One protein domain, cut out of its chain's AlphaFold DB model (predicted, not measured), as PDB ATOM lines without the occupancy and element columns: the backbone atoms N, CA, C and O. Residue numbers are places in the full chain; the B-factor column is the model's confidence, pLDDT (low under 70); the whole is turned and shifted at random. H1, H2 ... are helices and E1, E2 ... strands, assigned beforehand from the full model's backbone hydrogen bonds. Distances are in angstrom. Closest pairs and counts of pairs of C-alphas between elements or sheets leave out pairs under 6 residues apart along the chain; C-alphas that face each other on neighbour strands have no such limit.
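This is residues 374 to 580 of the 900 residues of an uncharacterized protein of Phytophthora fragariae (UniProt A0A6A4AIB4). Two lobes, each a small antiparallel sheet with a long helix over one face, are joined where the two long helices, H3 and H5, cross nearly at a right angle; short H1 bridges the two sheets. H2 and H3 cover one face of E1 to E4, H5 covers one face of E5 to E7, H4 sits by the crossing, and residues 573 to 580 of H5 stick out. The 207 printed residues hold five helices and seven strands in the order H1 H2 E1 E2 E3 E4 H3 H4 E5 E6 E7 H5, a mixed class. The whole is flat, spanning 62 by 56 by 27 A, and only just loose, close to compact, with a radius of gyration of the C-alphas of 20.2 A.

H1, residues 374 to 384, begins at C-alpha 374 (45.387, -46.393, -9.390); H2 is residues 390 to 403. E1, 412 to 416, E2, 419 to 429 and 31.5 A long, E3, 432 to 439, and E4, 442 to 448, follow. H3, residues 451 to 484, is 48.1 A long; H4 is 493 to 505. E5, 509 to 515, E6, 524 to 530, and E7, 533 to 540, precede H5, residues 543 to 580, 55.3 A long, ending at C-alpha 580 (68.366, -72.652, 6.482).

E1 to E4 form a meander, each strand the antiparallel neighbour of the one before, strongly twisted; N 413 and O 421 of E1 and E2 are 2.9 A apart, N 424 and O 436 of E2 and E3 2.9 A, N 435 and O 446 of E3 and E4 2.9 A. H2 and H3 are on the same face, making two layers, and touch at a shallow tilt of 9 degrees, opposite ways, closest at the C-alphas of Ala 398 and Ile 456, 6.0 A. H3, the hub, touches H1, about perpendicular at 75 degrees, closest at the C-alphas of Leu 383 and Arg 470, 5.8 A. H3 touches H5, about perpendicular at 79 degrees, closest at the C-alphas of Leu 477 and Ile 562, 6.2 A. E5 to E7 form a second meander, with N 512 and O 527 2.8 A apart and N 526 and O 538 2.8 A; H5 is on it, at a height over the sheet of 4.9 A, and H4 only grazes it with residues 500 to 504. Every O i to N i+4 pair is within hydrogen-bond range in H1, H2, H3 and H4, and 33 of 34 in H5.

The C-alphas farthest apart, those of Gly 520 and Glu 580, are 67.3 A apart. The printed part has no cut and no long link. Mean pLDDT of the printed part is 80.2; 22 residues are under 70, among them 515 to 522 and 571 to 580.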
ATOM      1  N   ASP A 374      44.199 -45.667  -8.939       79.62
ATOM      2  CA  ASP A 374      45.387 -46.393  -9.390       79.62
ATOM      3  C   ASP A 374      46.568 -46.219  -8.415       79.62
ATOM      4  O   ASP A 374      47.220 -47.199  -8.067       79.62
ATOM      5  N   GLU A 375      46.787 -45.005  -7.880       78.69
ATOM      6  CA  GLU A 375      47.781 -44.761  -6.814       78.69
ATOM      7  C   GLU A 375      47.409 -45.500  -5.509       78.69
ATOM      8  O   GLU A 375      48.296 -45.946  -4.783       78.69
ATOM      9  N   GLY A 376      46.112 -45.643  -5.207       80.88
ATOM     10  CA  GLY A 376      45.604 -46.358  -4.031       80.88
ATOM     11  C   GLY A 376      45.749 -47.878  -4.143       80.88
ATOM     12  O   GLY A 376      46.247 -48.517  -3.217       80.88
ATOM     13  N   ARG A 377      45.383 -48.454  -5.297       84.25
ATOM     14  CA  ARG A 377      45.577 -49.882  -5.592       84.25
ATOM     15  C   ARG A 377      47.055 -50.252  -5.622       84.25
ATOM     16  O   ARG A 377      47.446 -51.192  -4.938       84.25
ATOM     17  N   ALA A 378      47.878 -49.484  -6.341       83.44
ATOM     18  CA  ALA A 378      49.321 -49.703  -6.411       83.44
ATOM     19  C   ALA A 378      49.991 -49.623  -5.030       83.44
ATOM     20  O   ALA A 378      50.885 -50.413  -4.740       83.44
ATOM     21  N   TYR A 379      49.536 -48.710  -4.160       86.25
ATOM     22  CA  TYR A 379      50.018 -48.638  -2.782       86.25
ATOM     23  C   TYR A 379      49.697 -49.908  -1.983       86.25
ATOM     24  O   TYR A 379      50.607 -50.463  -1.377       86.25
ATOM     25  N   LEU A 380      48.448 -50.391  -1.989       85.38
ATOM     26  CA  LEU A 380      48.082 -51.581  -1.207       85.38
ATOM     27  C   LEU A 380      48.665 -52.882  -1.777       85.38
ATOM     28  O   LEU A 380      49.099 -53.727  -1.001       85.38
ATOM     29  N   LEU A 381      48.747 -53.025  -3.103       84.50
ATOM     30  CA  LEU A 381      49.403 -54.176  -3.735       84.50
ATOM     31  C   LEU A 381      50.893 -54.234  -3.363       84.50
ATOM     32  O   LEU A 381      51.373 -55.278  -2.934       84.50
ATOM     33  N   ALA A 382      51.610 -53.108  -3.426       83.56
ATOM     34  CA  ALA A 382      53.020 -53.041  -3.029       83.56
ATOM     35  C   ALA A 382      53.248 -53.060  -1.500       83.56
ATOM     36  O   ALA A 382      54.383 -53.186  -1.053       83.56
ATOM     37  N   LEU A 383      52.197 -52.927  -0.682       84.12
ATOM     38  CA  LEU A 383      52.268 -53.053   0.780       84.12
ATOM     39  C   LEU A 383      52.233 -54.523   1.245       84.12
ATOM     40  O   LEU A 383      52.702 -54.827   2.343       84.12
ATOM     41  N   VAL A 384      51.645 -55.405   0.429       81.00
ATOM     42  CA  VAL A 384      51.238 -56.775   0.794       81.00
ATOM     43  C   VAL A 384      51.895 -57.849  -0.086       81.00
ATOM     44  O   VAL A 384      52.232 -58.926   0.412       81.00
ATOM     45  N   GLY A 385      52.069 -57.572  -1.381       73.00
ATOM     46  CA  GLY A 385      52.609 -58.519  -2.354       73.00
ATOM     47  C   GLY A 385      54.119 -58.759  -2.201       73.00
ATOM     48  O   GLY A 385      54.841 -57.888  -1.717       73.00
ATOM     49  N   PRO A 386      54.625 -59.924  -2.644       67.12
ATOM     50  CA  PRO A 386      56.011 -60.346  -2.405       67.12
ATOM     51  C   PRO A 386      57.061 -59.544  -3.190       67.12
ATOM     52  O   PRO A 386      58.227 -59.510  -2.818       67.12
ATOM     53  N   ASN A 387      56.663 -58.906  -4.292       66.38
ATOM     54  CA  ASN A 387      57.591 -58.400  -5.306       66.38
ATOM     55  C   ASN A 387      58.266 -57.053  -4.968       66.38
ATOM     56  O   ASN A 387      59.128 -56.611  -5.729       66.38
ATOM     57  N   VAL A 388      57.867 -56.362  -3.888       73.38
ATOM     58  CA  VAL A 388      58.407 -55.041  -3.506       73.38
ATOM     59  C   VAL A 388      58.392 -54.858  -1.987       73.38
ATOM     60  O   VAL A 388      57.320 -54.747  -1.398       73.38
ATOM     61  N   ASP A 389      59.557 -54.695  -1.347       79.38
ATOM     62  CA  ASP A 389      59.602 -54.190   0.032       79.38
ATOM     63  C   ASP A 389      59.759 -52.662   0.084       79.38
ATOM     64  O   ASP A 389      60.865 -52.120   0.141       79.38
ATOM     65  N   ILE A 390      58.618 -51.965   0.148       84.00
ATOM     66  CA  ILE A 390      58.560 -50.508   0.352       84.00
ATOM     67  C   ILE A 390      59.379 -50.082   1.583       84.00
ATOM     68  O   ILE A 390      59.953 -48.992   1.588       84.00
ATOM     69  N   VAL A 391      59.425 -50.899   2.644       84.62
ATOM     70  CA  VAL A 391      60.083 -50.518   3.902       84.62
ATOM     71  C   VAL A 391      61.593 -50.429   3.704       84.62
ATOM     72  O   VAL A 391      62.166 -49.385   4.024       84.62
ATOM     73  N   SER A 392      62.221 -51.445   3.106       84.56
ATOM     74  CA  SER A 392      63.641 -51.395   2.735       84.56
ATOM     75  C   SER A 392      63.933 -50.276   1.733       84.56
ATOM     76  O   SER A 392      64.820 -49.467   1.995       84.56
ATOM     77  N   THR A 393      63.132 -50.102   0.672       85.31
ATOM     78  CA  THR A 393      63.341 -49.003  -0.300       85.31
ATOM     79  C   THR A 393      63.300 -47.610   0.353       85.31
ATOM     80  O   THR A 393      64.073 -46.719  -0.011       85.31
ATOM     81  N   LEU A 394      62.425 -47.389   1.342       86.00
ATOM     82  CA  LEU A 394      62.373 -46.122   2.086       86.00
ATOM     83  C   LEU A 394      63.532 -45.961   3.085       86.00
ATOM     84  O   LEU A 394      63.957 -44.831   3.334       86.00
ATOM     85  N   GLN A 395      64.042 -47.056   3.660       86.19
ATOM     86  CA  GLN A 395      65.221 -47.034   4.535       86.19
ATOM     87  C   GLN A 395      66.507 -46.770   3.740       86.19
ATOM     88  O   GLN A 395      67.286 -45.900   4.127       86.19
ATOM     89  N   GLU A 396      66.685 -47.428   2.593       85.19
ATOM     90  CA  GLU A 396      67.756 -47.142   1.635       85.19
ATOM     91  C   GLU A 396      67.726 -45.676   1.202       85.19
ATOM     92  O   GLU A 396      68.723 -44.970   1.325       85.19
ATOM     93  N   LEU A 397      66.569 -45.149   0.783       84.81
ATOM     94  CA  LEU A 397      66.490 -43.738   0.406       84.81
ATOM     95  C   LEU A 397      66.884 -42.800   1.561       84.81
ATOM     96  O   LEU A 397      67.503 -41.765   1.315       84.81
ATOM     97  N   ALA A 398      66.589 -43.154   2.816       85.25
ATOM     98  CA  ALA A 398      67.027 -42.376   3.971       85.25
ATOM     99  C   ALA A 398      68.560 -42.401   4.170       85.25
ATOM    100  O   ALA A 398      69.130 -41.356   4.487       85.25
ATOM    101  N   THR A 399      69.250 -43.526   3.931       84.56
ATOM    102  CA  THR A 399      70.728 -43.589   4.010       84.56
ATOM    103  C   THR A 399      71.407 -42.909   2.814       84.56
ATOM    104  O   THR A 399      72.432 -42.236   2.977       84.56
ATOM    105  N   VAL A 400      70.812 -42.963   1.618       84.12
ATOM    106  CA  VAL A 400      71.312 -42.204   0.459       84.12
ATOM    107  C   VAL A 400      71.085 -40.689   0.647       84.12
ATOM    108  O   VAL A 400      71.939 -39.889   0.272       84.12
ATOM    109  N   VAL A 401      70.000 -40.257   1.308       83.50
ATOM    110  CA  VAL A 401      69.776 -38.839   1.682       83.50
ATOM    111  C   VAL A 401      70.788 -38.328   2.722       83.50
ATOM    112  O   VAL A 401      71.152 -37.149   2.691       83.50
ATOM    113  N   GLN A 402      71.275 -39.187   3.623       82.06
ATOM    114  CA  GLN A 402      72.342 -38.829   4.571       82.06
ATOM    115  C   GLN A 402      73.686 -38.578   3.865       82.06
ATOM    116  O   GLN A 402      74.429 -37.678   4.254       82.06
ATOM    117  N   SER A 403      73.989 -39.344   2.812       79.12
ATOM    118  CA  SER A 403      75.285 -39.315   2.120       79.12
ATOM    119  C   SER A 403      75.347 -38.339   0.933       79.12
ATOM    120  O   SER A 403      76.378 -37.699   0.722       79.12
ATOM    121  N   ILE A 404      74.260 -38.157   0.175       81.56
ATOM    122  CA  ILE A 404      74.244 -37.362  -1.068       81.56
ATOM    123  C   ILE A 404      73.645 -35.951  -0.841       81.56
ATOM    124  O   ILE A 404      72.782 -35.766   0.022       81.56
ATOM    125  N   PRO A 405      74.102 -34.894  -1.545       75.38
ATOM    126  CA  PRO A 405      73.456 -33.578  -1.509       75.38
ATOM    127  C   PRO A 405      72.050 -33.585  -2.132       75.38
ATOM    128  O   PRO A 405      71.848 -34.028  -3.260       75.38
ATOM    129  N   LEU A 406      71.064 -33.012  -1.439       72.56
ATOM    130  CA  LEU A 406      69.658 -33.012  -1.874       72.56
ATOM    131  C   LEU A 406      69.366 -32.239  -3.175       72.56
ATOM    132  O   LEU A 406      68.261 -32.362  -3.717       72.56
ATOM    133  N   SER A 407      70.335 -31.465  -3.669       69.94
ATOM    134  CA  SER A 407      70.315 -30.751  -4.949       69.94
ATOM    135  C   SER A 407      70.669 -31.623  -6.158       69.94
ATOM    136  O   SER A 407      70.264 -31.284  -7.267       69.94
ATOM    137  N   THR A 408      71.394 -32.733  -5.969       70.62
ATOM    138  CA  THR A 408      71.766 -33.668  -7.050       70.62
ATOM    139  C   THR A 408      70.794 -34.844  -7.178       70.62
ATOM    140  O   THR A 408      70.791 -35.541  -8.191       70.62
ATOM    141  N   MET A 409      69.943 -35.054  -6.172       73.56
ATOM    142  CA  MET A 409      68.896 -36.074  -6.176       73.56
ATOM    143  C   MET A 409      67.660 -35.677  -6.989       73.56
ATOM    144  O   MET A 409      67.233 -34.521  -6.989       73.56
ATOM    145  N   SER A 410      66.989 -36.687  -7.550       76.31
ATOM    146  CA  SER A 410      65.637 -36.545  -8.098       76.31
ATOM    147  C   SER A 410      64.630 -36.010  -7.059       76.31
ATOM    148  O   SER A 410      64.823 -36.083  -5.837       76.31
ATOM    149  N   LYS A 411      63.519 -35.475  -7.576       81.75
ATOM    150  CA  LYS A 411      62.306 -35.133  -6.816       81.75
ATOM    151  C   LYS A 411      61.217 -36.206  -6.929       81.75
ATOM    152  O   LYS A 411      60.322 -36.224  -6.090       81.75
ATOM    153  N   GLU A 412      61.297 -37.094  -7.924       83.69
ATOM    154  CA  GLU A 412      60.446 -38.286  -8.048       83.69
ATOM    155  C   GLU A 412      61.292 -39.564  -8.013       83.69
ATOM    156  O   GLU A 412      62.308 -39.657  -8.704       83.69
ATOM    157  N   PHE A 413      60.833 -40.564  -7.267       81.69
ATOM    158  CA  PHE A 413      61.376 -41.920  -7.256       81.69
ATOM    159  C   PHE A 413      60.226 -42.899  -7.528       81.69
ATOM    160  O   PHE A 413      59.132 -42.742  -6.981       81.69
ATOM    161  N   ASN A 414      60.450 -43.897  -8.381       80.50
ATOM    162  CA  ASN A 414      59.490 -44.984  -8.582       80.50
ATOM    163  C   ASN A 414      59.757 -46.042  -7.505       80.50
ATOM    164  O   ASN A 414      60.898 -46.475  -7.376       80.50
ATOM    165  N   VAL A 415      58.737 -46.427  -6.736       79.06
ATOM    166  CA  VAL A 415      58.863 -47.421  -5.650       79.06
ATOM    167  C   VAL A 415      58.265 -48.764  -6.070       79.06
ATOM    168  O   VAL A 415      58.840 -49.806  -5.794       79.06
ATOM    169  N   ALA A 416      57.141 -48.738  -6.789       77.06
ATOM    170  CA  ALA A 416      56.529 -49.918  -7.397       77.06
ATOM    171  C   ALA A 416      55.853 -49.543  -8.725       77.06
ATOM    172  O   ALA A 416      55.763 -48.361  -9.079       77.06
ATOM    173  N   ALA A 417      55.329 -50.533  -9.451       75.31
ATOM    174  CA  ALA A 417      54.475 -50.286 -10.610       75.31
ATOM    175  C   ALA A 417      53.274 -49.400 -10.209       75.31
ATOM    176  O   ALA A 417      52.518 -49.737  -9.306       75.31
ATOM    177  N   GLY A 418      53.139 -48.226 -10.834       73.19
ATOM    178  CA  GLY A 418      52.109 -47.230 -10.499       73.19
ATOM    179  C   GLY A 418      52.359 -46.400  -9.227       73.19
ATOM    180  O   GLY A 418      51.720 -45.362  -9.060       73.19
ATOM    181  N   LEU A 419      53.309 -46.777  -8.360       82.25
ATOM    182  CA  LEU A 419      53.561 -46.101  -7.084       82.25
ATOM    183  C   LEU A 419      54.804 -45.201  -7.140       82.25
ATOM    184  O   LEU A 419      55.944 -45.672  -7.210       82.25
ATOM    185  N   LYS A 420      54.579 -43.887  -7.045       86.06
ATOM    186  CA  LYS A 420      55.633 -42.865  -7.010       86.06
ATOM    187  C   LYS A 420      55.766 -42.204  -5.643       86.06
ATOM    188  O   LYS A 420      54.778 -41.758  -5.056       86.06
ATOM    189  N   LEU A 421      57.015 -42.048  -5.217       85.88
ATOM    190  CA  LEU A 421      57.430 -41.202  -4.109       85.88
ATOM    191  C   LEU A 421      57.860 -39.830  -4.648       85.88
ATOM    192  O   LEU A 421      58.724 -39.744  -5.521       85.88
ATOM    193  N   ARG A 422      57.283 -38.748  -4.124       86.00
ATOM    194  CA  ARG A 422      57.674 -37.362  -4.412       86.00
ATOM    195  C   ARG A 422      58.292 -36.713  -3.182       86.00
ATOM    196  O   ARG A 422      57.765 -36.861  -2.082       86.00
ATOM    197  N   ARG A 423      59.367 -35.951  -3.384       85.00
ATOM    198  CA  ARG A 423      60.023 -35.129  -2.361       85.00
ATOM    199  C   ARG A 423      59.958 -33.657  -2.757       85.00
ATOM    200  O   ARG A 423      60.551 -33.240  -3.752       85.00
ATOM    201  N   GLU A 424      59.294 -32.869  -1.928       86.06
ATOM    202  CA  GLU A 424      59.217 -31.415  -2.022       86.06
ATOM    203  C   GLU A 424      59.904 -30.823  -0.788       86.06
ATOM    204  O   GLU A 424      59.581 -31.191   0.336       86.06
ATOM    205  N   VAL A 425      60.860 -29.912  -0.972       84.62
ATOM    206  CA  VAL A 425      61.492 -29.184   0.139       84.62
ATOM    207  C   VAL A 425      61.348 -27.697  -0.131       84.62
ATOM    208  O   VAL A 425      61.644 -27.236  -1.234       84.62
ATOM    209  N   GLN A 426      60.864 -26.961   0.866       84.19
ATOM    210  CA  GLN A 426      60.626 -25.524   0.797       84.19
ATOM    211  C   GLN A 426      61.273 -24.844   2.008       84.19
ATOM    212  O   GLN A 426      61.222 -25.357   3.125       84.19
ATOM    213  N   MET A 427      61.882 -23.681   1.795       82.00
ATOM    214  CA  MET A 427      62.384 -22.837   2.879       82.00
ATOM    215  C   MET A 427      61.198 -22.063   3.468       82.00
ATOM    216  O   MET A 427      60.624 -21.208   2.799       82.00
ATOM    217  N   ALA A 428      60.796 -22.406   4.692       73.31
ATOM    218  CA  ALA A 428      59.614 -21.853   5.359       73.31
ATOM    219  C   ALA A 428      59.924 -20.594   6.192       73.31
ATOM    220  O   ALA A 428      59.020 -19.844   6.550       73.31
ATOM    221  N   GLY A 429      61.203 -20.353   6.489       74.06
ATOM    222  CA  GLY A 429      61.696 -19.180   7.204       74.06
ATOM    223  C   GLY A 429      63.219 -19.046   7.078       74.06
ATOM    224  O   GLY A 429      63.857 -19.922   6.491       74.06
ATOM    225  N   PRO A 430      63.833 -17.986   7.640       71.50
ATOM    226  CA  PRO A 430      65.257 -17.670   7.457       71.50
ATOM    227  C   PRO A 430      66.228 -18.750   7.968       71.50
ATOM    228  O   PRO A 430      67.388 -18.762   7.570       71.50
ATOM    229  N   SER A 431      65.761 -19.655   8.828       78.44
ATOM    230  CA  SER A 431      66.532 -20.761   9.411       78.44
ATOM    231  C   SER A 431      65.712 -22.055   9.537       78.44
ATOM    232  O   SER A 431      66.007 -22.897  10.383       78.44
ATOM    233  N   GLN A 432      64.659 -22.216   8.723       85.31
ATOM    234  CA  GLN A 432      63.761 -23.371   8.796       85.31
ATOM    235  C   GLN A 432      63.366 -23.881   7.406       85.31
ATOM    236  O   GLN A 432      62.761 -23.164   6.606       85.31
ATOM    237  N   TYR A 433      63.645 -25.158   7.163       85.44
ATOM    238  CA  TYR A 433      63.158 -25.914   6.016       85.44
ATOM    239  C   TYR A 433      61.931 -26.728   6.419       85.44
ATOM    240  O   TYR A 433      61.848 -27.221   7.543       85.44
ATOM    241  N   ASN A 434      60.991 -26.892   5.493       87.44
ATOM    242  CA  ASN A 434      59.894 -27.845   5.581       87.44
ATOM    243  C   ASN A 434      60.014 -28.821   4.405       87.44
ATOM    244  O   ASN A 434      60.028 -28.400   3.245       87.44
ATOM    245  N   ALA A 435      60.126 -30.112   4.704       87.75
ATOM    246  CA  ALA A 435      60.152 -31.175   3.714       87.75
ATOM    247  C   ALA A 435      58.834 -31.947   3.758       87.75
ATOM    248  O   ALA A 435      58.429 -32.452   4.804       87.75
ATOM    249  N   ARG A 436      58.200 -32.060   2.594       87.88
ATOM    250  CA  ARG A 436      57.031 -32.889   2.327       87.88
ATOM    251  C   ARG A 436      57.461 -34.095   1.508       87.88
ATOM    252  O   ARG A 436      58.063 -33.954   0.442       87.88
ATOM    253  N   VAL A 437      57.108 -35.282   1.981       86.94
ATOM    254  CA  VAL A 437      57.317 -36.535   1.254       86.94
ATOM    255  C   VAL A 437      55.958 -37.181   0.999       86.94
ATOM    256  O   VAL A 437      55.222 -37.460   1.946       86.94
ATOM    257  N   ARG A 438      55.616 -37.396  -0.279       85.75
ATOM    258  CA  ARG A 438      54.342 -37.985  -0.720       85.75
ATOM    259  C   ARG A 438      54.554 -39.358  -1.356       85.75
ATOM    260  O   ARG A 438      55.279 -39.442  -2.340       85.75
ATOM    261  N   LEU A 439      53.874 -40.395  -0.871       83.44
ATOM    262  CA  LEU A 439      53.818 -41.738  -1.460       83.44
ATOM    263  C   LEU A 439      52.360 -42.061  -1.815       83.44
ATOM    264  O   LEU A 439      51.560 -42.384  -0.936       83.44
ATOM    265  N   GLY A 440      51.993 -41.916  -3.091       77.25
ATOM    266  CA  GLY A 440      50.586 -41.966  -3.508       77.25
ATOM    267  C   GLY A 440      49.729 -40.957  -2.725       77.25
ATOM    268  O   GLY A 440      50.029 -39.761  -2.701       77.25
ATOM    269  N   HIS A 441      48.689 -41.425  -2.035       76.75
ATOM    270  CA  HIS A 441      47.822 -40.572  -1.201       76.75
ATOM    271  C   HIS A 441      48.445 -40.125   0.127       76.75
ATOM    272  O   HIS A 441      48.002 -39.128   0.693       76.75
ATOM    273  N   LEU A 442      49.468 -40.821   0.631       82.12
ATOM    274  CA  LEU A 442      50.121 -40.446   1.886       82.12
ATOM    275  C   LEU A 442      51.048 -39.256   1.669       82.12
ATOM    276  O   LEU A 442      51.904 -39.308   0.792       82.12
ATOM    277  N   ALA A 443      50.936 -38.221   2.501       85.00
ATOM    278  CA  ALA A 443      51.872 -37.103   2.549       85.00
ATOM    279  C   ALA A 443      52.279 -36.825   3.999       85.00
ATOM    280  O   ALA A 443      51.420 -36.639   4.860       85.00
ATOM    281  N   PHE A 444      53.586 -36.781   4.261       87.56
ATOM    282  CA  PHE A 444      54.139 -36.446   5.569       87.56
ATOM    283  C   PHE A 444      55.049 -35.229   5.470       87.56
ATOM    284  O   PHE A 444      56.012 -35.219   4.701       87.56
ATOM    285  N   ASP A 445      54.744 -34.231   6.294       88.31
ATOM    286  CA  ASP A 445      55.523 -33.007   6.437       88.31
ATOM    287  C   ASP A 445      56.415 -33.103   7.682       88.31
ATOM    288  O   ASP A 445      56.007 -33.626   8.729       88.31
ATOM    289  N   CYS A 446      57.631 -32.572   7.596       89.75
ATOM    290  CA  CYS A 446      58.513 -32.365   8.739       89.75
ATOM    291  C   CYS A 446      59.374 -31.121   8.523       89.75
ATOM    292  O   CYS A 446      59.951 -30.937   7.451       89.75
ATOM    293  N   SER A 447      59.503 -30.288   9.556       88.31
ATOM    294  CA  SER A 447      60.375 -29.116   9.535       88.31
ATOM    295  C   SER A 447      61.599 -29.294  10.430       88.31
ATOM    296  O   SER A 447      61.536 -29.961  11.463       88.31
ATOM    297  N   ALA A 448      62.718 -28.706  10.010       88.00
ATOM    298  CA  ALA A 448      63.992 -28.710  10.726       88.00
ATOM    299  C   ALA A 448      64.842 -27.494  10.316       88.00
ATOM    300  O   ALA A 448      64.493 -26.752   9.394       88.00
ATOM    301  N   THR A 449      65.975 -27.295  10.987       85.31
ATOM    302  CA  THR A 449      66.969 -26.260  10.652       85.31
ATOM    303  C   THR A 449      67.799 -26.597   9.408       85.31
ATOM    304  O   THR A 449      68.351 -25.694   8.783       85.31
ATOM    305  N   VAL A 450      67.854 -27.875   9.016       85.56
ATOM    306  CA  VAL A 450      68.574 -28.386   7.837       85.56
ATOM    307  C   VAL A 450      67.591 -29.089   6.892       85.56
ATOM    308  O   VAL A 450      66.669 -29.777   7.331       85.56
ATOM    309  N   ASP A 451      67.789 -28.933   5.584       84.00
ATOM    310  CA  ASP A 451      66.964 -29.537   4.526       84.00
ATOM    311  C   ASP A 451      67.017 -31.079   4.531       84.00
ATOM    312  O   ASP A 451      65.994 -31.748   4.333       84.00
ATOM    313  N   ARG A 452      68.197 -31.640   4.821       84.31
ATOM    314  CA  ARG A 452      68.432 -33.066   5.082       84.31
ATOM    315  C   ARG A 452      67.622 -33.574   6.264       84.31
ATOM    316  O   ARG A 452      66.846 -34.508   6.087       84.31
ATOM    317  N   ASP A 453      67.737 -32.940   7.425       85.94
ATOM    318  CA  ASP A 453      67.064 -33.391   8.650       85.94
ATOM    319  C   ASP A 453      65.540 -33.299   8.522       85.94
ATOM    320  O   ASP A 453      64.821 -34.204   8.947       85.94
ATOM    321  N   ALA A 454      65.037 -32.262   7.842       86.62
ATOM    322  CA  ALA A 454      63.630 -32.160   7.470       86.62
ATOM    323  C   ALA A 454      63.210 -33.342   6.574       86.62
ATOM    324  O   ALA A 454      62.205 -34.002   6.840       86.62
ATOM    325  N   THR A 455      64.004 -33.659   5.544       86.31
ATOM    326  CA  THR A 455      63.735 -34.769   4.613       86.31
ATOM    327  C   THR A 455      63.772 -36.134   5.309       86.31
ATOM    328  O   THR A 455      62.876 -36.948   5.096       86.31
ATOM    329  N   ILE A 456      64.756 -36.382   6.177       86.94
ATOM    330  CA  ILE A 456      64.892 -37.623   6.959       86.94
ATOM    331  C   ILE A 456      63.757 -37.733   7.990       86.94
ATOM    332  O   ILE A 456      63.191 -38.811   8.183       86.94
ATOM    333  N   GLY A 457      63.353 -36.618   8.605       85.88
ATOM    334  CA  GLY A 457      62.190 -36.545   9.489       85.88
ATOM    335  C   GLY A 457      60.870 -36.854   8.770       85.88
ATOM    336  O   GLY A 457      60.020 -37.549   9.320       85.88
ATOM    337  N   ALA A 458      60.703 -36.404   7.524       87.75
ATOM    338  CA  ALA A 458      59.536 -36.726   6.702       87.75
ATOM    339  C   ALA A 458      59.549 -38.189   6.209       87.75
ATOM    340  O   ALA A 458      58.532 -38.877   6.316       87.75
ATOM    341  N   LEU A 459      60.703 -38.693   5.749       88.38
ATOM    342  CA  LEU A 459      60.888 -40.095   5.352       88.38
ATOM    343  C   LEU A 459      60.626 -41.053   6.518       88.38
ATOM    344  O   LEU A 459      59.816 -41.958   6.381       88.38
ATOM    345  N   SER A 460      61.231 -40.837   7.687       87.25
ATOM    346  CA  SER A 460      61.039 -41.711   8.858       87.25
ATOM    347  C   SER A 460      59.593 -41.728   9.374       87.25
ATOM    348  O   SER A 460      59.100 -42.784   9.780       87.25
ATOM    349  N   ARG A 461      58.871 -40.597   9.295       88.75
ATOM    350  CA  ARG A 461      57.417 -40.540   9.547       88.75
ATOM    351  C   ARG A 461      56.641 -41.414   8.560       88.75
ATOM    352  O   ARG A 461      55.807 -42.203   9.004       88.75
ATOM    353  N   LEU A 462      56.951 -41.315   7.265       89.38
ATOM    354  CA  LEU A 462      56.354 -42.147   6.220       89.38
ATOM    355  C   LEU A 462      56.672 -43.636   6.426       89.38
ATOM    356  O   LEU A 462      55.743 -44.435   6.459       89.38
ATOM    357  N   THR A 463      57.935 -44.021   6.625       87.94
ATOM    358  CA  THR A 463      58.335 -45.424   6.840       87.94
ATOM    359  C   THR A 463      57.615 -46.027   8.045       87.94
ATOM    360  O   THR A 463      57.109 -47.142   7.962       87.94
ATOM    361  N   ARG A 464      57.483 -45.281   9.152       86.62
ATOM    362  CA  ARG A 464      56.717 -45.738  10.324       86.62
ATOM    363  C   ARG A 464      55.228 -45.917  10.018       86.62
ATOM    364  O   ARG A 464      54.644 -46.901  10.463       86.62
ATOM    365  N   ALA A 465      54.621 -45.007   9.255       86.62
ATOM    366  CA  ALA A 465      53.231 -45.151   8.823       86.62
ATOM    367  C   ALA A 465      53.044 -46.364   7.894       86.62
ATOM    368  O   ALA A 465      52.111 -47.132   8.089       86.62
ATOM    369  N   VAL A 466      53.964 -46.590   6.950       87.81
ATOM    370  CA  VAL A 466      53.961 -47.765   6.061       87.81
ATOM    371  C   VAL A 466      54.102 -49.070   6.854       87.81
ATOM    372  O   VAL A 466      53.383 -50.017   6.561       87.81
ATOM    373  N   MET A 467      54.953 -49.128   7.884       85.38
ATOM    374  CA  MET A 467      55.075 -50.318   8.742       85.38
ATOM    375  C   MET A 467      53.788 -50.614   9.529       85.38
ATOM    376  O   MET A 467      53.325 -51.754   9.527       85.38
ATOM    377  N   GLU A 468      53.167 -49.606  10.154       85.19
ATOM    378  CA  GLU A 468      51.877 -49.794  10.839       85.19
ATOM    379  C   GLU A 468      50.746 -50.130   9.859       85.19
ATOM    380  O   GLU A 468      49.896 -50.956  10.175       85.19
ATOM    381  N   HIS A 469      50.752 -49.560   8.650       87.06
ATOM    382  CA  HIS A 469      49.805 -49.931   7.601       87.06
ATOM    383  C   HIS A 469      50.004 -51.387   7.164       87.06
ATOM    384  O   HIS A 469      49.028 -52.126   7.133       87.06
ATOM    385  N   ARG A 470      51.240 -51.840   6.898       86.31
ATOM    386  CA  ARG A 470      51.530 -53.242   6.539       86.31
ATOM    387  C   ARG A 470      51.032 -54.194   7.625       86.31
ATOM    388  O   ARG A 470      50.378 -55.182   7.313       86.31
ATOM    389  N   ARG A 471      51.243 -53.853   8.902       85.31
ATOM    390  CA  ARG A 471      50.696 -54.615  10.033       85.31
ATOM    391  C   ARG A 471      49.161 -54.620  10.039       85.31
ATOM    392  O   ARG A 471      48.572 -55.691  10.014       85.31
ATOM    393  N   LEU A 472      48.514 -53.452  10.028       84.75
ATOM    394  CA  LEU A 472      47.054 -53.325  10.132       84.75
ATOM    395  C   LEU A 472      46.299 -53.922   8.935       84.75
ATOM    396  O   LEU A 472      45.233 -54.505   9.123       84.75
ATOM    397  N   TYR A 473      46.836 -53.802   7.717       86.06
ATOM    398  CA  TYR A 473      46.258 -54.443   6.536       86.06
ATOM    399  C   TYR A 473      46.469 -55.959   6.569       86.06
ATOM    400  O   TYR A 473      45.513 -56.677   6.301       86.06
ATOM    401  N   ASN A 474      47.634 -56.467   6.985       85.50
ATOM    402  CA  ASN A 474      47.830 -57.912   7.154       85.50
ATOM    403  C   ASN A 474      46.915 -58.486   8.254       85.50
ATOM    404  O   ASN A 474      46.269 -59.507   8.028       85.50
ATOM    405  N   ASP A 475      46.786 -57.800   9.397       84.50
ATOM    406  CA  ASP A 475      45.848 -58.152  10.471       84.50
ATOM    407  C   ASP A 475      44.397 -58.201   9.939       84.50
ATOM    408  O   ASP A 475      43.658 -59.146  10.220       84.50
ATOM    409  N   MET A 476      43.993 -57.220   9.118       86.38
ATOM    410  CA  MET A 476      42.670 -57.166   8.482       86.38
ATOM    411  C   MET A 476      42.461 -58.283   7.447       86.38
ATOM    412  O   MET A 476      41.426 -58.943   7.477       86.38
ATOM    413  N   LEU A 477      43.406 -58.512   6.534       86.81
ATOM    414  CA  LEU A 477      43.301 -59.524   5.474       86.81
ATOM    415  C   LEU A 477      43.263 -60.938   6.077       86.81
ATOM    416  O   LEU A 477      42.395 -61.741   5.725       86.81
ATOM    417  N   ALA A 478      44.114 -61.209   7.072       83.94
ATOM    418  CA  ALA A 478      44.075 -62.442   7.853       83.94
ATOM    419  C   ALA A 478      42.741 -62.605   8.606       83.94
ATOM    420  O   ALA A 478      42.191 -63.706   8.639       83.94
ATOM    421  N   HIS A 479      42.181 -61.527   9.168       84.56
ATOM    422  CA  HIS A 479      40.868 -61.545   9.819       84.56
ATOM    423  C   HIS A 479      39.723 -61.830   8.832       84.56
ATOM    424  O   HIS A 479      38.873 -62.671   9.124       84.56
ATOM    425  N   LEU A 480      39.717 -61.199   7.651       85.00
ATOM    426  CA  LEU A 480      38.713 -61.437   6.606       85.00
ATOM    427  C   LEU A 480      38.738 -62.891   6.118       85.00
ATOM    428  O   LEU A 480      37.693 -63.547   6.076       85.00
ATOM    429  N   LYS A 481      39.928 -63.432   5.832       82.44
ATOM    430  CA  LYS A 481      40.082 -64.844   5.464       82.44
ATOM    431  C   LYS A 481      39.675 -65.786   6.604       82.44
ATOM    432  O   LYS A 481      38.990 -66.773   6.358       82.44
ATOM    433  N   SER A 482      40.078 -65.492   7.842       80.00
ATOM    434  CA  SER A 482      39.864 -66.374   9.000       80.00
ATOM    435  C   SER A 482      38.406 -66.418   9.476       80.00
ATOM    436  O   SER A 482      37.889 -67.501   9.740       80.00
ATOM    437  N   GLN A 483      37.721 -65.269   9.561       78.75
ATOM    438  CA  GLN A 483      36.351 -65.202  10.089       78.75
ATOM    439  C   GLN A 483      35.269 -65.384   9.020       78.75
ATOM    440  O   GLN A 483      34.286 -66.079   9.264       78.75
ATOM    441  N   PHE A 484      35.439 -64.790   7.836       79.19
ATOM    442  CA  PHE A 484      34.424 -64.828   6.773       79.19
ATOM    443  C   PHE A 484      34.699 -65.916   5.728       79.19
ATOM    444  O   PHE A 484      33.866 -66.156   4.853       79.19
ATOM    445  N   GLY A 485      35.870 -66.562   5.784       78.12
ATOM    446  CA  GLY A 485      36.340 -67.435   4.710       78.12
ATOM    447  C   GLY A 485      36.561 -66.671   3.403       78.12
ATOM    448  O   GLY A 485      36.435 -67.268   2.341       78.12
ATOM    449  N   PHE A 486      36.790 -65.355   3.458       82.94
ATOM    450  CA  PHE A 486      36.832 -64.492   2.280       82.94
ATOM    451  C   PHE A 486      38.164 -64.684   1.534       82.94
ATOM    452  O   PHE A 486      39.212 -64.253   2.009       82.94
ATOM    453  N   CYS A 487      38.115 -65.374   0.394       79.44
ATOM    454  CA  CYS A 487      39.224 -65.607  -0.535       79.44
ATOM    455  C   CYS A 487      38.676 -66.013  -1.917       79.44
ATOM    456  O   CYS A 487      37.498 -66.362  -2.041       79.44
ATOM    457  N   SER A 488      39.535 -66.030  -2.939       76.81
ATOM    458  CA  SER A 488      39.210 -66.446  -4.315       76.81
ATOM    459  C   SER A 488      38.498 -67.808  -4.411       76.81
ATOM    460  O   SER A 488      37.540 -67.968  -5.168       76.81
ATOM    461  N   ALA A 489      38.894 -68.782  -3.582       71.56
ATOM    462  CA  ALA A 489      38.288 -70.117  -3.522       71.56
ATOM    463  C   ALA A 489      36.873 -70.167  -2.890       71.56
ATOM    464  O   ALA A 489      36.250 -71.231  -2.868       71.56
ATOM    465  N   ASN A 490      36.366 -69.048  -2.363       74.69
ATOM    466  CA  ASN A 490      35.067 -68.937  -1.693       74.69
ATOM    467  C   ASN A 490      34.341 -67.625  -2.062       74.69
ATOM    468  O   ASN A 490      33.675 -67.005  -1.226       74.69
ATOM    469  N   ASP A 491      34.439 -67.203  -3.329       79.56
ATOM    470  CA  ASP A 491      33.620 -66.112  -3.868       79.56
ATOM    471  C   ASP A 491      32.138 -66.523  -3.930       79.56
ATOM    472  O   ASP A 491      31.607 -66.980  -4.946       79.56
ATOM    473  N   THR A 492      31.450 -66.361  -2.803       81.56
ATOM    474  CA  THR A 492      29.995 -66.414  -2.733       81.56
ATOM    475  C   THR A 492      29.455 -65.043  -2.369       81.56
ATOM    476  O   THR A 492      29.984 -64.348  -1.498       81.56
ATOM    477  N   ARG A 493      28.322 -64.669  -2.971       80.88
ATOM    478  CA  ARG A 493      27.661 -63.393  -2.676       80.88
ATOM    479  C   ARG A 493      27.379 -63.201  -1.180       80.88
ATOM    480  O   ARG A 493      27.536 -62.097  -0.685       80.88
ATOM    481  N   LYS A 494      27.042 -64.268  -0.442       80.19
ATOM    482  CA  LYS A 494      26.845 -64.202   1.018       80.19
ATOM    483  C   LYS A 494      28.117 -63.793   1.767       80.19
ATOM    484  O   LYS A 494      28.031 -63.012   2.705       80.19
ATOM    485  N   VAL A 495      29.275 -64.308   1.350       82.25
ATOM    486  CA  VAL A 495      30.586 -63.989   1.936       82.25
ATOM    487  C   VAL A 495      31.013 -62.568   1.558       82.25
ATOM    488  O   VAL A 495      31.427 -61.817   2.435       82.25
ATOM    489  N   LYS A 496      30.796 -62.142   0.303       83.69
ATOM    490  CA  LYS A 496      30.959 -60.738  -0.126       83.69
ATOM    491  C   LYS A 496      30.083 -59.771   0.674       83.69
ATOM    492  O   LYS A 496      30.604 -58.825   1.258       83.69
ATOM    493  N   ASP A 497      28.779 -60.035   0.754       84.69
ATOM    494  CA  ASP A 497      27.822 -59.212   1.498       84.69
ATOM    495  C   ASP A 497      28.190 -59.164   3.001       84.69
ATOM    496  O   ASP A 497      28.146 -58.097   3.610       84.69
ATOM    497  N   ALA A 498      28.605 -60.282   3.613       83.31
ATOM    498  CA  ALA A 498      29.019 -60.329   5.021       83.31
ATOM    499  C   ALA A 498      30.321 -59.549   5.291       83.31
ATOM    500  O   ALA A 498      30.345 -58.698   6.182       83.31
ATOM    501  N   THR A 499      31.369 -59.771   4.490       85.38
ATOM    502  CA  THR A 499      32.633 -59.018   4.557       85.38
ATOM    503  C   THR A 499      32.400 -57.523   4.353       85.38
ATOM    504  O   THR A 499      32.908 -56.700   5.116       85.38
ATOM    505  N   PHE A 500      31.585 -57.137   3.370       86.31
ATOM    506  CA  PHE A 500      31.291 -55.732   3.110       86.31
ATOM    507  C   PHE A 500      30.508 -55.072   4.258       86.31
ATOM    508  O   PHE A 500      30.850 -53.965   4.682       86.31
ATOM    509  N   ASN A 501      29.522 -55.770   4.835       85.00
ATOM    510  CA  ASN A 501      28.804 -55.307   6.027       85.00
ATOM    511  C   ASN A 501      29.725 -55.169   7.252       85.00
ATOM    512  O   ASN A 501      29.597 -54.195   7.996       85.00
ATOM    513  N   TYR A 502      30.684 -56.080   7.450       86.56
ATOM    514  CA  TYR A 502      31.713 -55.950   8.489       86.56
ATOM    515  C   TYR A 502      32.588 -54.705   8.266       86.56
ATOM    516  O   TYR A 502      32.813 -53.926   9.198       86.56
ATOM    517  N   LEU A 503      33.045 -54.479   7.030       85.25
ATOM    518  CA  LEU A 503      33.911 -53.350   6.689       85.25
ATOM    519  C   LEU A 503      33.193 -51.997   6.841       85.25
ATOM    520  O   LEU A 503      33.818 -51.042   7.305       85.25
ATOM    521  N   ILE A 504      31.894 -51.907   6.521       85.69
ATOM    522  CA  ILE A 504      31.074 -50.712   6.798       85.69
ATOM    523  C   ILE A 504      30.848 -50.533   8.303       85.69
ATOM    524  O   ILE A 504      31.055 -49.435   8.819       85.69
ATOM    525  N   THR A 505      30.428 -51.585   9.016       84.56
ATOM    526  CA  THR A 505      30.074 -51.509  10.448       84.56
ATOM    527  C   THR A 505      31.251 -51.006  11.286       84.56
ATOM    528  O   THR A 505      31.094 -50.102  12.107       84.56
ATOM    529  N   ASN A 506      32.456 -51.504  10.999       79.25
ATOM    530  CA  ASN A 506      33.698 -51.068  11.645       79.25
ATOM    531  C   ASN A 506      34.285 -49.766  11.056       79.25
ATOM    532  O   ASN A 506      35.365 -49.337  11.454       79.25
ATOM    533  N   LYS A 507      33.579 -49.112  10.119       81.00
ATOM    534  CA  LYS A 507      33.954 -47.851   9.438       81.00
ATOM    535  C   LYS A 507      35.280 -47.913   8.664       81.00
ATOM    536  O   LYS A 507      35.853 -46.864   8.347       81.00
ATOM    537  N   ILE A 508      35.728 -49.133   8.354       80.88
ATOM    538  CA  ILE A 508      36.944 -49.465   7.606       80.88
ATOM    539  C   ILE A 508      36.745 -49.096   6.135       80.88
ATOM    540  O   ILE A 508      37.539 -48.330   5.590       80.88
ATOM    541  N   ALA A 509      35.657 -49.577   5.523       83.50
ATOM    542  CA  ALA A 509      35.232 -49.191   4.182       83.50
ATOM    543  C   ALA A 509      34.166 -48.086   4.224       83.50
ATOM    544  O   ALA A 509      33.319 -48.046   5.119       83.50
ATOM    545  N   ARG A 510      34.191 -47.194   3.230       83.81
ATOM    546  CA  ARG A 510      33.213 -46.113   3.043       83.81
ATOM    547  C   ARG A 510      32.902 -45.950   1.557       83.81
ATOM    548  O   ARG A 510      33.820 -45.793   0.755       83.81
ATOM    549  N   LEU A 511      31.619 -45.953   1.199       83.00
ATOM    550  CA  LEU A 511      31.160 -45.519  -0.122       83.00
ATOM    551  C   LEU A 511      30.888 -44.013  -0.088       83.00
ATOM    552  O   LEU A 511      30.134 -43.539   0.762       83.00
ATOM    553  N   TYR A 512      31.463 -43.278  -1.034       80.81
ATOM    554  CA  TYR A 512      31.195 -41.865  -1.266       80.81
ATOM    555  C   TYR A 512      30.471 -41.688  -2.601       80.81
ATOM    556  O   TYR A 512      31.004 -41.997  -3.664       80.81
ATOM    557  N   GLU A 513      29.255 -41.156  -2.540       83.44
ATOM    558  CA  GLU A 513      28.486 -40.749  -3.715       83.44
ATOM    559  C   GLU A 513      28.825 -39.304  -4.079       83.44
ATOM    560  O   GLU A 513      28.706 -38.398  -3.251       83.44
ATOM    561  N   ARG A 514      29.210 -39.070  -5.333       73.94
ATOM    562  CA  ARG A 514      29.410 -37.730  -5.883       73.94
ATOM    563  C   ARG A 514      28.594 -37.581  -7.172       73.94
ATOM    564  O   ARG A 514      28.919 -38.234  -8.162       73.94
ATOM    565  N   PRO A 515      27.547 -36.734  -7.206       68.19
ATOM    566  CA  PRO A 515      26.899 -36.393  -8.467       68.19
ATOM    567  C   PRO A 515      27.904 -35.657  -9.364       68.19
ATOM    568  O   PRO A 515      28.635 -34.777  -8.902       68.19
ATOM    569  N   GLY A 516      27.963 -36.042 -10.636       63.50
ATOM    570  CA  GLY A 516      28.947 -35.558 -11.597       63.50
ATOM    571  C   GLY A 516      28.393 -35.560 -13.016       63.50
ATOM    572  O   GLY A 516      28.434 -36.573 -13.705       63.50
ATOM    573  N   GLY A 517      27.909 -34.405 -13.460       60.72
ATOM    574  CA  GLY A 517      27.371 -34.184 -14.798       60.72
ATOM    575  C   GLY A 517      26.780 -32.781 -14.916       60.72
ATOM    576  O   GLY A 517      26.614 -32.089 -13.909       60.72
ATOM    577  N   ASP A 518      26.465 -32.367 -16.140       56.12
ATOM    578  CA  ASP A 518      25.686 -31.153 -16.384       56.12
ATOM    579  C   ASP A 518      24.249 -31.314 -15.852       56.12
ATOM    580  O   ASP A 518      23.730 -32.433 -15.815       56.12
ATOM    581  N   PRO A 519      23.549 -30.223 -15.479       54.44
ATOM    582  CA  PRO A 519      22.233 -30.289 -14.828       54.44
ATOM    583  C   PRO A 519      21.108 -30.943 -15.657       54.44
ATOM    584  O   PRO A 519      20.016 -31.143 -15.130       54.44
ATOM    585  N   GLY A 520      21.351 -31.289 -16.927       57.22
ATOM    586  CA  GLY A 520      20.439 -32.073 -17.770       57.22
ATOM    587  C   GLY A 520      20.703 -33.588 -17.804       57.22
ATOM    588  O   GLY A 520      19.881 -34.317 -18.351       57.22
ATOM    589  N   ASN A 521      21.820 -34.082 -17.255       61.22
ATOM    590  CA  ASN A 521      22.172 -35.507 -17.262       61.22
ATOM    591  C   ASN A 521      22.936 -35.886 -15.980       61.22
ATOM    592  O   ASN A 521      24.166 -35.816 -15.920       61.22
ATOM    593  N   VAL A 522      22.195 -36.259 -14.932       63.00
ATOM    594  CA  VAL A 522      22.760 -36.565 -13.611       63.00
ATOM    595  C   VAL A 522      23.374 -37.966 -13.607       63.00
ATOM    596  O   VAL A 522      22.692 -38.965 -13.387       63.00
ATOM    597  N   ILE A 523      24.683 -38.026 -13.830       71.56
ATOM    598  CA  ILE A 523      25.489 -39.234 -13.644       71.56
ATOM    599  C   ILE A 523      26.067 -39.221 -12.221       71.56
ATOM    600  O   ILE A 523      26.364 -38.160 -11.666       71.56
ATOM    601  N   TYR A 524      26.220 -40.395 -11.611       74.88
ATOM    602  CA  TYR A 524      26.784 -40.556 -10.273       74.88
ATOM    603  C   TYR A 524      28.138 -41.262 -10.350       74.88
ATOM    604  O   TYR A 524      28.222 -42.377 -10.872       74.88
ATOM    605  N   ASP A 525      29.173 -40.630  -9.792       78.50
ATOM    606  CA  ASP A 525      30.432 -41.288  -9.445       78.50
ATOM    607  C   ASP A 525      30.272 -41.892  -8.038       78.50
ATOM    608  O   ASP A 525      30.043 -41.167  -7.064       78.50
ATOM    609  N   VAL A 526      30.374 -43.216  -7.916       78.69
ATOM    610  CA  VAL A 526      30.438 -43.927  -6.631       78.69
ATOM    611  C   VAL A 526      31.880 -44.360  -6.407       78.69
ATOM    612  O   VAL A 526      32.409 -45.190  -7.149       78.69
ATOM    613  N   VAL A 527      32.511 -43.794  -5.380       81.00
ATOM    614  CA  VAL A 527      33.896 -44.087  -5.002       81.00
ATOM    615  C   VAL A 527      33.892 -44.958  -3.750       81.00
ATOM    616  O   VAL A 527      33.240 -44.616  -2.765       81.00
ATOM    617  N   ALA A 528      34.600 -46.084  -3.785       82.56
ATOM    618  CA  ALA A 528      34.787 -46.945  -2.625       82.56
ATOM    619  C   ALA A 528      36.177 -46.715  -2.029       82.56
ATOM    620  O   ALA A 528      37.188 -46.892  -2.716       82.56
ATOM    621  N   ASN A 529      36.218 -46.345  -0.749       80.62
ATOM    622  CA  ASN A 529      37.448 -46.094  -0.009       80.62
ATOM    623  C   ASN A 529      37.612 -47.102   1.134       80.62
ATOM    624  O   ASN A 529      36.624 -47.469   1.772       80.62
ATOM    625  N   ILE A 530      38.854 -47.466   1.460       79.75
ATOM    626  CA  ILE A 530      39.222 -48.132   2.718       79.75
ATOM    627  C   ILE A 530      40.215 -47.239   3.454       79.75
ATOM    628  O   ILE A 530      41.213 -46.833   2.870       79.75
ATOM    629  N   GLN A 531      39.924 -46.903   4.716       66.50
ATOM    630  CA  GLN A 531      40.760 -46.023   5.550       66.50
ATOM    631  C   GLN A 531      41.259 -44.781   4.780       66.50
ATOM    632  O   GLN A 531      42.444 -44.474   4.734       66.50
ATOM    633  N   GLU A 532      40.313 -44.098   4.128       70.25
ATOM    634  CA  GLU A 532      40.499 -42.911   3.273       70.25
ATOM    635  C   GLU A 532      41.144 -43.155   1.892       70.25
ATOM    636  O   GLU A 532      40.826 -42.404   0.969       70.25
ATOM    637  N   PHE A 533      41.891 -44.243   1.668       75.56
ATOM    638  CA  PHE A 533      42.402 -44.616   0.338       75.56
ATOM    639  C   PHE A 533      41.263 -44.967  -0.636       75.56
ATOM    640  O   PHE A 533      40.484 -45.873  -0.334       75.56
ATOM    641  N   PRO A 534      41.146 -44.316  -1.807       79.44
ATOM    642  CA  PRO A 534      40.179 -44.678  -2.845       79.44
ATOM    643  C   PRO A 534      40.676 -45.889  -3.650       79.44
ATOM    644  O   PRO A 534      41.797 -45.879  -4.150       79.44
ATOM    645  N   LEU A 535      39.838 -46.923  -3.793       80.88
ATOM    646  CA  LEU A 535      40.197 -48.220  -4.401       80.88
ATOM    647  C   LEU A 535      39.287 -48.637  -5.569       80.88
ATOM    648  O   LEU A 535      39.658 -49.484  -6.385       80.88
ATOM    649  N   VAL A 536      38.103 -48.035  -5.681       81.06
ATOM    650  CA  VAL A 536      37.187 -48.201  -6.819       81.06
ATOM    651  C   VAL A 536      36.532 -46.861  -7.118       81.06
ATOM    652  O   VAL A 536      36.177 -46.133  -6.194       81.06
ATOM    653  N   CYS A 537      36.313 -46.555  -8.394       81.06
ATOM    654  CA  CYS A 537      35.375 -45.523  -8.823       81.06
ATOM    655  C   CYS A 537      34.527 -46.083  -9.969       81.06
ATOM    656  O   CYS A 537      35.057 -46.357 -11.045       81.06
ATOM    657  N   LYS A 538      33.218 -46.235  -9.756       82.50
ATOM    658  CA  LYS A 538      32.252 -46.549 -10.821       82.50
ATOM    659  C   LYS A 538      31.458 -45.304 -11.183       82.50
ATOM    660  O   LYS A 538      31.157 -44.483 -10.321       82.50
ATOM    661  N   ARG A 539      31.089 -45.190 -12.458       81.94
ATOM    662  CA  ARG A 539      30.259 -44.110 -12.997       81.94
ATOM    663  C   ARG A 539      29.018 -44.713 -13.635       81.94
ATOM    664  O   ARG A 539      29.153 -45.520 -14.548       81.94
ATOM    665  N   GLY A 540      27.832 -44.288 -13.209       76.12
ATOM    666  CA  GLY A 540      26.582 -44.822 -13.750       76.12
ATOM    667  C   GLY A 540      25.379 -43.902 -13.568       76.12
ATOM    668  O   GLY A 540      25.394 -42.965 -12.769       76.12
ATOM    669  N   SER A 541      24.326 -44.175 -14.337       71.12
ATOM    670  CA  SER A 541      23.088 -43.386 -14.396       71.12
ATOM    671  C   SER A 541      22.094 -43.680 -13.268       71.12
ATOM    672  O   SER A 541      21.099 -42.972 -13.137       71.12
ATOM    673  N   SER A 542      22.334 -44.701 -12.435       73.88
ATOM    674  CA  SER A 542      21.479 -45.001 -11.281       73.88
ATOM    675  C   SER A 542      22.295 -45.366 -10.041       73.88
ATOM    676  O   SER A 542      23.056 -46.329 -10.036       73.88
ATOM    677  N   VAL A 543      22.086 -44.610  -8.961       72.44
ATOM    678  CA  VAL A 543      22.749 -44.800  -7.659       72.44
ATOM    679  C   VAL A 543      22.804 -46.266  -7.188       72.44
ATOM    680  O   VAL A 543      23.896 -46.704  -6.831       72.44
ATOM    681  N   PRO A 544      21.701 -47.051  -7.160       74.81
ATOM    682  CA  PRO A 544      21.760 -48.415  -6.633       74.81
ATOM    683  C   PRO A 544      22.587 -49.377  -7.501       74.81
ATOM    684  O   PRO A 544      23.318 -50.178  -6.928       74.81
ATOM    685  N   SER A 545      22.536 -49.278  -8.839       76.69
ATOM    686  CA  SER A 545      23.337 -50.147  -9.724       76.69
ATOM    687  C   SER A 545      24.825 -49.832  -9.584       76.69
ATOM    688  O   SER A 545      25.613 -50.713  -9.234       76.69
ATOM    689  N   THR A 546      25.184 -48.544  -9.700       81.12
ATOM    690  CA  THR A 546      26.566 -48.068  -9.557       81.12
ATOM    691  C   THR A 546      27.151 -48.416  -8.181       81.12
ATOM    692  O   THR A 546      28.350 -48.657  -8.067       81.12
ATOM    693  N   LYS A 547      26.315 -48.487  -7.130       81.69
ATOM    694  CA  LYS A 547      26.713 -48.990  -5.805       81.69
ATOM    695  C   LYS A 547      27.045 -50.478  -5.817       81.69
ATOM    696  O   LYS A 547      28.132 -50.817  -5.366       81.69
ATOM    697  N   SER A 548      26.170 -51.351  -6.323       82.19
ATOM    698  CA  SER A 548      26.489 -52.788  -6.423       82.19
ATOM    699  C   SER A 548      27.757 -53.029  -7.242       82.19
ATOM    700  O   SER A 548      28.661 -53.707  -6.772       82.19
ATOM    701  N   GLU A 549      27.887 -52.369  -8.395       84.25
ATOM    702  CA  GLU A 549      29.065 -52.469  -9.262       84.25
ATOM    703  C   GLU A 549      30.355 -51.988  -8.570       84.25
ATOM    704  O   GLU A 549      31.426 -52.544  -8.806       84.25
ATOM    705  N   ALA A 550      30.280 -50.963  -7.711       84.88
ATOM    706  CA  ALA A 550      31.431 -50.480  -6.945       84.88
ATOM    707  C   ALA A 550      31.806 -51.411  -5.780       84.88
ATOM    708  O   ALA A 550      32.975 -51.472  -5.400       84.88
ATOM    709  N   VAL A 551      30.832 -52.134  -5.218       86.31
ATOM    710  CA  VAL A 551      31.050 -53.127  -4.157       86.31
ATOM    711  C   VAL A 551      31.619 -54.422  -4.724       86.31
ATOM    712  O   VAL A 551      32.589 -54.930  -4.168       86.31
ATOM    713  N   ASP A 552      31.092 -54.923  -5.842       85.69
ATOM    714  CA  ASP A 552      31.609 -56.128  -6.499       85.69
ATOM    715  C   ASP A 552      33.082 -55.949  -6.921       85.69
ATOM    716  O   ASP A 552      33.914 -56.808  -6.619       85.69
ATOM    717  N   ASP A 553      33.442 -54.795  -7.502       85.44
ATOM    718  CA  ASP A 553      34.839 -54.429  -7.797       85.44
ATOM    719  C   ASP A 553      35.714 -54.325  -6.533       85.44
ATOM    720  O   ASP A 553      36.876 -54.732  -6.561       85.44
ATOM    721  N   LEU A 554      35.185 -53.770  -5.432       88.38
ATOM    722  CA  LEU A 554      35.931 -53.632  -4.175       88.38
ATOM    723  C   LEU A 554      36.219 -55.007  -3.571       88.38
ATOM    724  O   LEU A 554      37.327 -55.255  -3.102       88.38
ATOM    725  N   MET A 555      35.230 -55.903  -3.595       89.62
ATOM    726  CA  MET A 555      35.400 -57.272  -3.124       89.62
ATOM    727  C   MET A 555      36.367 -58.052  -4.022       89.62
ATOM    728  O   MET A 555      37.182 -58.807  -3.505       89.62
ATOM    729  N   SER A 556      36.328 -57.843  -5.343       87.75
ATOM    730  CA  SER A 556      37.294 -58.449  -6.269       87.75
ATOM    731  C   SER A 556      38.730 -58.018  -5.951       87.75
ATOM    732  O   SER A 556      39.605 -58.870  -5.825       87.75
ATOM    733  N   PHE A 557      38.963 -56.717  -5.744       87.94
ATOM    734  CA  PHE A 557      40.282 -56.184  -5.385       87.94
ATOM    735  C   PHE A 557      40.752 -56.629  -3.985       87.94
ATOM    736  O   PHE A 557      41.939 -56.846  -3.759       87.94
ATOM    737  N   LEU A 558      39.833 -56.814  -3.030       87.75
ATOM    738  CA  LEU A 558      40.180 -57.382  -1.723       87.75
ATOM    739  C   LEU A 558      40.542 -58.871  -1.789       87.75
ATOM    740  O   LEU A 558      41.350 -59.309  -0.977       87.75
ATOM    741  N   MET A 559      39.980 -59.649  -2.722       87.25
ATOM    742  CA  MET A 559      40.411 -61.038  -2.934       87.25
ATOM    743  C   MET A 559      41.790 -61.093  -3.600       87.25
ATOM    744  O   MET A 559      42.646 -61.813  -3.106       87.25
ATOM    745  N   GLU A 560      42.047 -60.245  -4.603       87.75
ATOM    746  CA  GLU A 560      43.374 -60.062  -5.224       87.75
ATOM    747  C   GLU A 560      44.463 -59.739  -4.176       87.75
ATOM    748  O   GLU A 560      45.536 -60.343  -4.177       87.75
ATOM    749  N   LEU A 561      44.166 -58.855  -3.212       85.69
ATOM    750  CA  LEU A 561      45.060 -58.557  -2.084       85.69
ATOM    751  C   LEU A 561      45.272 -59.741  -1.122       85.69
ATOM    752  O   LEU A 561      46.337 -59.831  -0.516       85.69
ATOM    753  N   ILE A 562      44.290 -60.633  -0.955       86.06
ATOM    754  CA  ILE A 562      44.448 -61.844  -0.133       86.06
ATOM    755  C   ILE A 562      45.263 -62.898  -0.877       86.06
ATOM    756  O   ILE A 562      46.167 -63.468  -0.279       86.06
ATOM    757  N   ASP A 563      45.023 -63.107  -2.171       83.88
ATOM    758  CA  ASP A 563      45.815 -64.039  -2.976       83.88
ATOM    759  C   ASP A 563      47.304 -63.604  -2.997       83.88
ATOM    760  O   ASP A 563      48.195 -64.428  -2.799       83.88
ATOM    761  N   GLN A 564      47.585 -62.294  -3.102       82.31
ATOM    762  CA  GLN A 564      48.940 -61.728  -2.959       82.31
ATOM    763  C   GLN A 564      49.531 -61.842  -1.540       82.31
ATOM    764  O   GLN A 564      50.743 -62.010  -1.397       82.31
ATOM    765  N   TYR A 565      48.704 -61.769  -0.491       83.31
ATOM    766  CA  TYR A 565      49.128 -62.008   0.897       83.31
ATOM    767  C   TYR A 565      49.467 -63.485   1.153       83.31
ATOM    768  O   TYR A 565      50.355 -63.801   1.940       83.31
ATOM    769  N   GLU A 566      48.772 -64.407   0.486       81.38
ATOM    770  CA  GLU A 566      49.082 -65.836   0.547       81.38
ATOM    771  C   GLU A 566      50.373 -66.163  -0.207       81.38
ATOM    772  O   GLU A 566      51.201 -66.907   0.317       81.38
ATOM    773  N   GLU A 567      50.589 -65.557  -1.377       81.06
ATOM    774  CA  GLU A 567      51.832 -65.708  -2.140       81.06
ATOM    775  C   GLU A 567      53.055 -65.220  -1.342       81.06
ATOM    776  O   GLU A 567      54.046 -65.947  -1.239       81.06
ATOM    777  N   SER A 568      52.976 -64.051  -0.685       76.88
ATOM    778  CA  SER A 568      54.060 -63.578   0.190       76.88
ATOM    779  C   SER A 568      54.236 -64.439   1.448       76.88
ATOM    780  O   SER A 568      55.369 -64.738   1.818       76.88
ATOM    781  N   LEU A 569      53.156 -64.952   2.051       77.56
ATOM    782  CA  LEU A 569      53.240 -65.872   3.195       77.56
ATOM    783  C   LEU A 569      53.831 -67.255   2.881       77.56
ATOM    784  O   LEU A 569      54.265 -67.931   3.821       77.56
ATOM    785  N   GLU A 570      53.796 -67.724   1.633       75.62
ATOM    786  CA  GLU A 570      54.496 -68.948   1.222       75.62
ATOM    787  C   GLU A 570      55.931 -68.647   0.759       75.62
ATOM    788  O   GLU A 570      56.837 -69.411   1.097       75.62
ATOM    789  N   LEU A 571      56.186 -67.514   0.090       69.12
ATOM    790  CA  LEU A 571      57.547 -67.094  -0.276       69.12
ATOM    791  C   LEU A 571      58.417 -66.794   0.954       69.12
ATOM    792  O   LEU A 571      59.526 -67.318   1.019       69.12
ATOM    793  N   ASP A 572      57.897 -66.112   1.982       66.88
ATOM    794  CA  ASP A 572      58.578 -65.925   3.280       66.88
ATOM    795  C   ASP A 572      59.038 -67.271   3.884       66.88
ATOM    796  O   ASP A 572      60.094 -67.364   4.515       66.88
ATOM    797  N   ARG A 573      58.262 -68.351   3.691       66.31
ATOM    798  CA  ARG A 573      58.625 -69.699   4.165       66.31
ATOM    799  C   ARG A 573      59.661 -70.358   3.269       66.31
ATOM    800  O   ARG A 573      60.562 -71.005   3.793       66.31
ATOM    801  N   VAL A 574      59.539 -70.218   1.950       66.62
ATOM    802  CA  VAL A 574      60.516 -70.751   0.991       66.62
ATOM    803  C   VAL A 574      61.874 -70.077   1.184       66.62
ATOM    804  O   VAL A 574      62.882 -70.777   1.203       66.62
ATOM    805  N   GLU A 575      61.923 -68.765   1.422       63.62
ATOM    806  CA  GLU A 575      63.166 -68.063   1.753       63.62
ATOM    807  C   GLU A 575      63.707 -68.456   3.129       63.62
ATOM    808  O   GLU A 575      64.900 -68.721   3.245       63.62
ATOM    809  N   HIS A 576      62.865 -68.594   4.160       52.75
ATOM    810  CA  HIS A 576      63.320 -69.093   5.465       52.75
ATOM    811  C   HIS A 576      63.901 -70.516   5.369       52.75
ATOM    812  O   HIS A 576      64.913 -70.804   6.000       52.75
ATOM    813  N   ILE A 577      63.312 -71.390   4.545       59.84
ATOM    814  CA  ILE A 577      63.833 -72.740   4.270       59.84
ATOM    815  C   ILE A 577      65.128 -72.670   3.445       59.84
ATOM    816  O   ILE A 577      66.075 -73.398   3.729       59.84
ATOM    817  N   LYS A 578      65.216 -71.782   2.447       56.84
ATOM    818  CA  LYS A 578      66.418 -71.610   1.618       56.84
ATOM    819  C   LYS A 578      67.598 -71.064   2.428       56.84
ATOM    820  O   LYS A 578      68.713 -71.560   2.288       56.84
ATOM    821  N   ASN A 579      67.346 -70.107   3.315       49.41
ATOM    822  CA  ASN A 579      68.345 -69.517   4.206       49.41
ATOM    823  C   ASN A 579      68.761 -70.475   5.344       49.41
ATOM    824  O   ASN A 579      69.843 -70.316   5.900       49.41
ATOM    825  N   GLU A 580      67.956 -71.499   5.657       50.06
ATOM    826  CA  GLU A 580      68.366 -72.652   6.482       50.06
ATOM    827  C   GLU A 580      69.159 -73.719   5.690       50.06
ATOM    828  O   GLU A 580      69.771 -74.597   6.300       50.06
TER     829      GLU A 580